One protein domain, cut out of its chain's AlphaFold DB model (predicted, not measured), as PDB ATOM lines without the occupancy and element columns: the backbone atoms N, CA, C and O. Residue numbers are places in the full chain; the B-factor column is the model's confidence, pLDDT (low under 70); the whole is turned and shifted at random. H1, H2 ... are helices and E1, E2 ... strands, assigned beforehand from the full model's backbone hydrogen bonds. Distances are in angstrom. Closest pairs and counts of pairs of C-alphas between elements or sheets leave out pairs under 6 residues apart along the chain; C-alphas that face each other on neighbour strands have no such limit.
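AT A GLANCE: This is residues 6 to 58 and 146 to 157 of the 157 residues of an uncharacterized protein of Gilliamella sp. Pas-s27 (UniProt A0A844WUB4). A narrow sheet of two parallel strands, E1 and E2, lies between two helices, H2 packed close over one face and H3 more loosely over the other. H1 sits off to the side, and its residues 6 to 11 stick out from the body. The printed part has 65 residues, with three named helices and two named strands in the order H1, E1, H2, E2, H3, a mixed class of helices and strands. It is compact, with a radius of gyration of the C-alphas of 11.8 A and spans of 32 by 26 by 20 A.

IN THESE COORDINATES: E1 is residues 24 to 28, 13.0 A long, and begins at C-alpha 24 (162.726, 29.707, -18.243). E2 is residues 48 to 52, 14.2 A. H2 is residues 34 to 43, 14.9 A. H3 is residues 146 to 155, 14.7 A, and ends at C-alpha 155 (173.183, 30.962, -19.837). H1 is residues 6 to 13, 10.4 A, and begins at C-alpha 6 (151.338, 20.078, -7.943).

HOW THE PARTS SIT: E1 and E2 are parallel neighbours at 6 degrees; N 26 and O 49, and N 49 and O 24, are within hydrogen-bond range at 2.9 A each. E1, H2 and E2 form a strand-helix-strand unit, two parallel neighbour strands with a helix between them in the chain, and its crossover is right-handed. The closest C-alphas of H2 and E2 are those of Val 39 and Ala 50, 5.0 A; those of E1 and H3 are Val 25 and Ile 153, 6.3 A. H2 and H3 are apart, and H1 is apart from H2, E2 and H3. Every O i to N i+4 pair is within hydrogen-bond range in H1 and H3, and 5 of 6 are in H2.

THE WHOLE: The C-alphas of Lys 19 and Met 55 are the two farthest apart, 32.0 A. Residues 59 to 145 are not printed, and C-alphas 58 and 146 are 10.6 A apart across the cut. The links E1 to H2 and H2 to E2 are tight, and H1 to E1 is short. Mean pLDDT of the printed part is 79.0, with residues 6 to 21 and 157 under 70.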
ATOM      1  N   ASN A   6     152.667  19.609  -7.523       44.53
ATOM      2  CA  ASN A   6     151.338  20.078  -7.943       44.53
ATOM      3  C   ASN A   6     151.252  21.605  -8.106       44.53
ATOM      4  O   ASN A   6     150.590  22.088  -9.020       44.53
ATOM      5  N   THR A   7     151.926  22.384  -7.262       45.62
ATOM      6  CA  THR A   7     151.936  23.850  -7.356       45.62
ATOM      7  C   THR A   7     152.773  24.318  -8.543       45.62
ATOM      8  O   THR A   7     152.348  25.231  -9.246       45.62
ATOM      9  N   LEU A   8     153.905  23.663  -8.829       49.47
ATOM     10  CA  LEU A   8     154.741  23.983  -9.992       49.47
ATOM     11  C   LEU A   8     153.981  23.764 -11.309       49.47
ATOM     12  O   LEU A   8     153.982  24.633 -12.178       49.47
ATOM     13  N   ILE A   9     153.231  22.661 -11.404       51.34
ATOM     14  CA  ILE A   9     152.319  22.399 -12.524       51.34
ATOM     15  C   ILE A   9     151.268  23.508 -12.641       51.34
ATOM     16  O   ILE A   9     150.964  23.925 -13.750       51.34
ATOM     17  N   TYR A  10     150.744  24.045 -11.537       46.44
ATOM     18  CA  TYR A  10     149.813  25.178 -11.589       46.44
ATOM     19  C   TYR A  10     150.461  26.482 -12.084       46.44
ATOM     20  O   TYR A  10     149.797  27.225 -12.806       46.44
ATOM     21  N   TRP A  11     151.727  26.763 -11.760       47.91
ATOM     22  CA  TRP A  11     152.451  27.938 -12.275       47.91
ATOM     23  C   TRP A  11     152.778  27.816 -13.768       47.91
ATOM     24  O   TRP A  11     152.544  28.762 -14.522       47.91
ATOM     25  N   VAL A  12     153.236  26.635 -14.195       50.41
ATOM     26  CA  VAL A  12     153.532  26.326 -15.602       50.41
ATOM     27  C   VAL A  12     152.239  26.287 -16.430       50.41
ATOM     28  O   VAL A  12     152.133  26.973 -17.445       50.41
ATOM     29  N   ASN A  13     151.203  25.577 -15.966       48.84
ATOM     30  CA  ASN A  13     149.947  25.412 -16.710       48.84
ATOM     31  C   ASN A  13     149.077  26.671 -16.736       48.84
ATOM     32  O   ASN A  13     148.340  26.872 -17.701       48.84
ATOM     33  N   LYS A  14     149.130  27.543 -15.716       46.53
ATOM     34  CA  LYS A  14     148.357  28.797 -15.741       46.53
ATOM     35  C   LYS A  14     148.992  29.912 -16.575       46.53
ATOM     36  O   LYS A  14     148.470  31.024 -16.564       46.53
ATOM     37  N   ASN A  15     150.037  29.638 -17.367       51.19
ATOM     38  CA  ASN A  15     150.550  30.585 -18.369       51.19
ATOM     39  C   ASN A  15     150.991  31.950 -17.801       51.19
ATOM     40  O   ASN A  15     151.118  32.910 -18.566       51.19
ATOM     41  N   TYR A  16     151.216  32.074 -16.487       46.62
ATOM     42  CA  TYR A  16     151.569  33.363 -15.884       46.62
ATOM     43  C   TYR A  16     152.933  33.855 -16.381       46.62
ATOM     44  O   TYR A  16     153.083  35.044 -16.645       46.62
ATOM     45  N   LEU A  17     153.879  32.937 -16.609       52.50
ATOM     46  CA  LEU A  17     155.195  33.251 -17.173       52.50
ATOM     47  C   LEU A  17     155.183  33.350 -18.708       52.50
ATOM     48  O   LEU A  17     155.887  34.186 -19.268       52.50
ATOM     49  N   ARG A  18     154.277  32.626 -19.395       52.44
ATOM     50  CA  ARG A  18     154.157  32.660 -20.869       52.44
ATOM     51  C   ARG A  18     153.938  34.076 -21.418       52.44
ATOM     52  O   ARG A  18     154.352  34.367 -22.532       52.44
ATOM     53  N   LYS A  19     153.269  34.955 -20.664       55.03
ATOM     54  CA  LYS A  19     153.030  36.350 -21.079       55.03
ATOM     55  C   LYS A  19     154.210  37.289 -20.824       55.03
ATOM     56  O   LYS A  19     154.206  38.386 -21.366       55.03
ATOM     57  N   LEU A  20     155.172  36.890 -19.995       62.28
ATOM     58  CA  LEU A  20     156.270  37.754 -19.566       62.28
ATOM     59  C   LEU A  20     157.531  37.584 -20.425       62.28
ATOM     60  O   LEU A  20     158.444  38.388 -20.289       62.28
ATOM     61  N   ASN A  21     157.558  36.590 -21.327       64.69
ATOM     62  CA  ASN A  21     158.683  36.293 -22.225       64.69
ATOM     63  C   ASN A  21     160.039  36.274 -21.490       64.69
ATOM     64  O   ASN A  21     161.052  36.739 -22.013       64.69
ATOM     65  N   LEU A  22     160.015  35.801 -20.242       75.00
ATOM     66  CA  LEU A  22     161.191  35.684 -19.395       75.00
ATOM     67  C   LEU A  22     161.913  34.377 -19.715       75.00
ATOM     68  O   LEU A  22     161.250  33.402 -20.078       75.00
ATOM     69  N   PRO A  23     163.241  34.334 -19.548       80.94
ATOM     70  CA  PRO A  23     163.968  33.082 -19.615       80.94
ATOM     71  C   PRO A  23     163.448  32.058 -18.596       80.94
ATOM     72  O   PRO A  23     163.233  32.380 -17.426       80.94
ATOM     73  N   GLU A  24     163.244  30.820 -19.047       86.00
ATOM     74  CA  GLU A  24     162.726  29.707 -18.243       86.00
ATOM     75  C   GLU A  24     163.708  28.528 -18.299       86.00
ATOM     76  O   GLU A  24     164.109  28.104 -19.382       86.00
ATOM     77  N   VAL A  25     164.070  27.967 -17.138       88.19
ATOM     78  CA  VAL A  25     164.852  26.722 -17.038       88.19
ATOM     79  C   VAL A  25     164.064  25.676 -16.267       88.19
ATOM     80  O   VAL A  25     163.724  25.885 -15.102       88.19
ATOM     81  N   HIS A  26     163.734  24.569 -16.927       90.75
ATOM     82  CA  HIS A  26     162.896  23.508 -16.375       90.75
ATOM     83  C   HIS A  26     163.657  22.175 -16.341       90.75
ATOM     84  O   HIS A  26     164.278  21.772 -17.320       90.75
ATOM     85  N   ILE A  27     163.571  21.458 -15.225       90.38
ATOM     86  CA  ILE A  27     164.150  20.119 -15.071       90.38
ATOM     87  C   ILE A  27     163.021  19.205 -14.611       90.38
ATOM     88  O   ILE A  27     162.322  19.525 -13.648       90.38
ATOM     89  N   TYR A  28     162.815  18.114 -15.336       90.12
ATOM     90  CA  TYR A  28     161.720  17.177 -15.116       90.12
ATOM     91  C   TYR A  28     162.246  15.786 -14.778       90.12
ATOM     92  O   TYR A  28     163.259  15.368 -15.330       90.12
ATOM     93  N   ASP A  29     161.525  15.044 -13.943       88.62
ATOM     94  CA  ASP A  29     161.835  13.636 -13.693       88.62
ATOM     95  C   ASP A  29     161.663  12.791 -14.977       88.62
ATOM     96  O   ASP A  29     160.915  13.141 -15.906       88.62
ATOM     97  N   ARG A  30     162.382  11.670 -15.067       90.38
ATOM     98  CA  ARG A  30     162.350  10.782 -16.242       90.38
ATOM     99  C   ARG A  30     161.149   9.844 -16.242       90.38
ATOM    100  O   ARG A  30     160.683   9.442 -17.307       90.38
ATOM    101  N   ASP A  31     160.668   9.482 -15.062       82.44
ATOM    102  CA  ASP A  31     159.621   8.486 -14.830       82.44
ATOM    103  C   ASP A  31     158.245   8.858 -15.414       82.44
ATOM    104  O   ASP A  31     157.410   7.982 -15.651       82.44
ATOM    105  N   VAL A  32     158.003  10.136 -15.719       81.50
ATOM    106  CA  VAL A  32     156.725  10.594 -16.271       81.50
ATOM    107  C   VAL A  32     156.829  10.944 -17.761       81.50
ATOM    108  O   VAL A  32     157.273  12.023 -18.156       81.50
ATOM    109  N   ALA A  33     156.250  10.086 -18.607       76.88
ATOM    110  CA  ALA A  33     156.233  10.244 -20.068       76.88
ATOM    111  C   ALA A  33     155.653  11.586 -20.568       76.88
ATOM    112  O   ALA A  33     156.051  12.093 -21.616       76.88
ATOM    113  N   LYS A  34     154.729  12.201 -19.813       80.56
ATOM    114  CA  LYS A  34     154.115  13.492 -20.178       80.56
ATOM    115  C   LYS A  34     155.118  14.653 -20.203       80.56
ATOM    116  O   LYS A  34     154.839  15.679 -20.820       80.56
ATOM    117  N   TYR A  35     156.264  14.513 -19.534       82.06
ATOM    118  CA  TYR A  35     157.274  15.565 -19.486       82.06
ATOM    119  C   TYR A  35     158.083  15.680 -20.776       82.06
ATOM    120  O   TYR A  35     158.550  16.776 -21.062       82.06
ATOM    121  N   ALA A  36     158.150  14.640 -21.612       82.88
ATOM    122  CA  ALA A  36     158.795  14.737 -22.924       82.88
ATOM    123  C   ALA A  36     158.152  15.838 -23.792       82.88
ATOM    124  O   ALA A  36     158.836  16.717 -24.311       82.88
ATOM    125  N   GLN A  37     156.815  15.875 -23.843       86.25
ATOM    126  CA  GLN A  37     156.080  16.926 -24.558       86.25
ATOM    127  C   GLN A  37     156.282  18.311 -23.926       86.25
ATOM    128  O   GLN A  37     156.345  19.313 -24.633       86.25
ATOM    129  N   ALA A  38     156.383  18.384 -22.594       86.38
ATOM    130  CA  ALA A  38     156.649  19.644 -21.901       86.38
ATOM    131  C   ALA A  38     158.055  20.178 -22.222       86.38
ATOM    132  O   ALA A  38     158.215  21.377 -22.442       86.38
ATOM    133  N   VAL A  39     159.054  19.295 -22.306       89.69
ATOM    134  CA  VAL A  39     160.427  19.640 -22.692       89.69
ATOM    135  C   VAL A  39     160.468  20.221 -24.103       89.69
ATOM    136  O   VAL A  39     161.040  21.293 -24.298       89.69
ATOM    137  N   GLU A  40     159.817  19.573 -25.070       89.50
ATOM    138  CA  GLU A  40     159.731  20.077 -26.447       89.50
ATOM    139  C   GLU A  40     159.086  21.470 -26.510       89.50
ATOM    140  O   GLU A  40     159.615  22.374 -27.157       89.50
ATOM    141  N   GLN A  41     157.982  21.674 -25.785       88.50
ATOM    142  CA  GLN A  41     157.271  22.957 -25.752       88.50
ATOM    143  C   GLN A  41     158.078  24.095 -25.117       88.50
ATOM    144  O   GLN A  41     157.923  25.251 -25.507       88.50
ATOM    145  N   VAL A  42     158.897  23.807 -24.103       87.75
ATOM    146  CA  VAL A  42     159.755  24.827 -23.480       87.75
ATOM    147  C   VAL A  42     160.935  25.146 -24.395       87.75
ATOM    148  O   VAL A  42     161.194  26.319 -24.649       87.75
ATOM    149  N   ASN A  43     161.586  24.126 -24.960       90.56
ATOM    150  CA  ASN A  43     162.740  24.294 -25.849       90.56
ATOM    151  C   ASN A  43     162.394  24.952 -27.194       90.56
ATOM    152  O   ASN A  43     163.282  25.468 -27.868       90.56
ATOM    153  N   SER A  44     161.119  24.974 -27.601       89.81
ATOM    154  CA  SER A  44     160.689  25.706 -28.797       89.81
ATOM    155  C   SER A  44     160.630  27.227 -28.598       89.81
ATOM    156  O   SER A  44     160.401  27.960 -29.562       89.81
ATOM    157  N   LYS A  45     160.757  27.720 -27.360       86.00
ATOM    158  CA  LYS A  45     160.717  29.152 -27.041       86.00
ATOM    159  C   LYS A  45     162.132  29.747 -27.046       86.00
ATOM    160  O   LYS A  45     163.078  29.078 -26.633       86.00
ATOM    161  N   PRO A  46     162.296  31.019 -27.445       85.00
ATOM    162  CA  PRO A  46     163.578  31.697 -27.313       85.00
ATOM    163  C   PRO A  46     163.951  31.863 -25.834       85.00
ATOM    164  O   PRO A  46     163.090  32.130 -24.997       85.00
ATOM    165  N   ASN A  47     165.246  31.749 -25.532       85.50
ATOM    166  CA  ASN A  47     165.808  31.928 -24.188       85.50
ATOM    167  C   ASN A  47     165.198  31.000 -23.122       85.50
ATOM    168  O   ASN A  47     165.162  31.358 -21.950       85.50
ATOM    169  N   CYS A  48     164.708  29.825 -23.509       90.06
ATOM    170  CA  CYS A  48     164.194  28.830 -22.578       90.06
ATOM    171  C   CYS A  48     164.917  27.501 -22.786       90.06
ATOM    172  O   CYS A  48     165.286  27.154 -23.908       90.06
ATOM    173  N   TRP A  49     165.077  26.744 -21.707       93.12
ATOM    174  CA  TRP A  49     165.684  25.423 -21.748       93.12
ATOM    175  C   TRP A  49     164.963  24.458 -20.811       93.12
ATOM    176  O   TRP A  49     164.623  24.787 -19.676       93.12
ATOM    177  N   ALA A  50     164.736  23.244 -21.290       93.06
ATOM    178  CA  ALA A  50     164.176  22.161 -20.512       93.06
ATOM    179  C   ALA A  50     164.877  20.837 -20.795       93.06
ATOM    180  O   ALA A  50     165.298  20.565 -21.924       93.06
ATOM    181  N   VAL A  51     164.944  19.989 -19.772       94.19
ATOM    182  CA  VAL A  51     165.502  18.637 -19.873       94.19
ATOM    183  C   VAL A  51     164.787  17.677 -18.923       94.19
ATOM    184  O   VAL A  51     164.180  18.105 -17.937       94.19
ATOM    185  N   GLN A  52     164.867  16.381 -19.219       93.44
ATOM    186  CA  GLN A  52     164.550  15.328 -18.255       93.44
ATOM    187  C   GLN A  52     165.829  14.840 -17.571       93.44
ATOM    188  O   GLN A  52     166.885  14.803 -18.202       93.44
ATOM    189  N   THR A  53     165.735  14.452 -16.305       93.81
ATOM    190  CA  THR A  53     166.836  13.821 -15.571       93.81
ATOM    191  C   THR A  53     167.270  12.515 -16.245       93.81
ATOM    192  O   THR A  53     166.462  11.808 -16.848       93.81
ATOM    193  N   GLN A  54     168.548  12.150 -16.138       93.44
ATOM    194  CA  GLN A  54     169.024  10.824 -16.550       93.44
ATOM    195  C   GLN A  54     168.630   9.741 -15.542       93.44
ATOM    196  O   GLN A  54     168.335   8.609 -15.934       93.44
ATOM    197  N   MET A  55     168.597  10.069 -14.248       93.75
ATOM    198  CA  MET A  55     168.052   9.168 -13.231       93.75
ATOM    199  C   MET A  55     166.519   9.215 -13.220       93.75
ATOM    200  O   MET A  55     165.911  10.113 -13.800       93.75
ATOM    201  N   LEU A  56     165.890   8.195 -12.630       92.75
ATOM    202  CA  LEU A  56     164.439   8.002 -12.634       92.75
ATOM    203  C   LEU A  56     163.703   9.214 -12.044       92.75
ATOM    204  O   LEU A  56     162.826   9.760 -12.709       92.75
ATOM    205  N   GLU A  57     164.115   9.645 -10.851       92.38
ATOM    206  CA  GLU A  57     163.566  10.789 -10.121       92.38
ATOM    207  C   GLU A  57     164.700  11.654  -9.538       92.38
ATOM    208  O   GLU A  57     165.842  11.205  -9.376       92.38
ATOM    209  N   ILE A  58     164.390  12.899  -9.163       92.62
ATOM    210  CA  ILE A  58     165.339  13.800  -8.496       92.62
ATOM    211  C   ILE A  58     165.888  13.222  -7.179       92.62
ATOM    212  O   ILE A  58     167.019  13.521  -6.789       92.62
ATOM    213  N   VAL A 146     174.518  17.323 -13.348       94.31
ATOM    214  CA  VAL A 146     174.125  18.360 -12.385       94.31
ATOM    215  C   VAL A 146     174.850  19.672 -12.681       94.31
ATOM    216  O   VAL A 146     174.227  20.731 -12.726       94.31
ATOM    217  N   ASN A 147     176.158  19.621 -12.937       94.00
ATOM    218  CA  ASN A 147     176.936  20.790 -13.334       94.00
ATOM    219  C   ASN A 147     176.440  21.359 -14.673       94.00
ATOM    220  O   ASN A 147     176.303  22.572 -14.816       94.00
ATOM    221  N   GLY A 148     176.087  20.490 -15.624       94.12
ATOM    222  CA  GLY A 148     175.446  20.874 -16.878       94.12
ATOM    223  C   GLY A 148     174.154  21.668 -16.672       94.12
ATOM    224  O   GLY A 148     173.938  22.659 -17.370       94.12
ATOM    225  N   TRP A 149     173.327  21.308 -15.685       93.88
ATOM    226  CA  TRP A 149     172.134  22.085 -15.336       93.88
ATOM    227  C   TRP A 149     172.490  23.499 -14.864       93.88
ATOM    228  O   TRP A 149     171.880  24.462 -15.325       93.88
ATOM    229  N   PHE A 150     173.497  23.656 -13.999       91.12
ATOM    230  CA  PHE A 150     173.943  24.977 -13.539       91.12
ATOM    231  C   PHE A 150     174.509  25.835 -14.675       91.12
ATOM    232  O   PHE A 150     174.213  27.029 -14.743       91.12
ATOM    233  N   GLU A 151     175.257  25.237 -15.602       93.38
ATOM    234  CA  GLU A 151     175.741  25.936 -16.796       93.38
ATOM    235  C   GLU A 151     174.588  26.400 -17.693       93.38
ATOM    236  O   GLU A 151     174.634  27.501 -18.246       93.38
ATOM    237  N   GLN A 152     173.523  25.605 -17.817       91.19
ATOM    238  CA  GLN A 152     172.323  26.028 -18.538       91.19
ATOM    239  C   GLN A 152     171.590  27.146 -17.804       91.19
ATOM    240  O   GLN A 152     171.220  28.129 -18.436       91.19
ATOM    241  N   ILE A 153     171.446  27.066 -16.480       88.00
ATOM    242  CA  ILE A 153     170.856  28.147 -15.678       88.00
ATOM    243  C   ILE A 153     171.628  29.451 -15.891       88.00
ATOM    244  O   ILE A 153     171.024  30.478 -16.178       88.00
ATOM    245  N   LYS A 154     172.962  29.410 -15.844       88.50
ATOM    246  CA  LYS A 154     173.819  30.586 -16.041       88.50
ATOM    247  C   LYS A 154     173.675  31.227 -17.424       88.50
ATOM    248  O   LYS A 154     173.816  32.436 -17.536       88.50
ATOM    249  N   LYS A 155     173.411  30.442 -18.474       87.81
ATOM    250  CA  LYS A 155     173.183  30.962 -19.837       87.81
ATOM    251  C   LYS A 155     171.852  31.700 -19.991       87.81
ATOM    252  O   LYS A 155     171.699  32.452 -20.949       87.81
ATOM    253  N   HIS A 156     170.905  31.447 -19.093       81.06
ATOM    254  CA  HIS A 156     169.543  31.973 -19.144       81.06
ATOM    255  C   HIS A 156     169.254  32.994 -18.024       81.06
ATOM    256  O   HIS A 156     168.126  33.470 -17.928       81.06
ATOM    257  N   LEU A 157     170.251  33.333 -17.197       69.12
ATOM    258  CA  LEU A 157     170.232  34.437 -16.225       69.12
ATOM    259  C   LEU A 157     170.875  35.691 -16.825       69.12
ATOM    260  O   LEU A 157     170.336  36.788 -16.566       69.12
TER     261      LEU A 157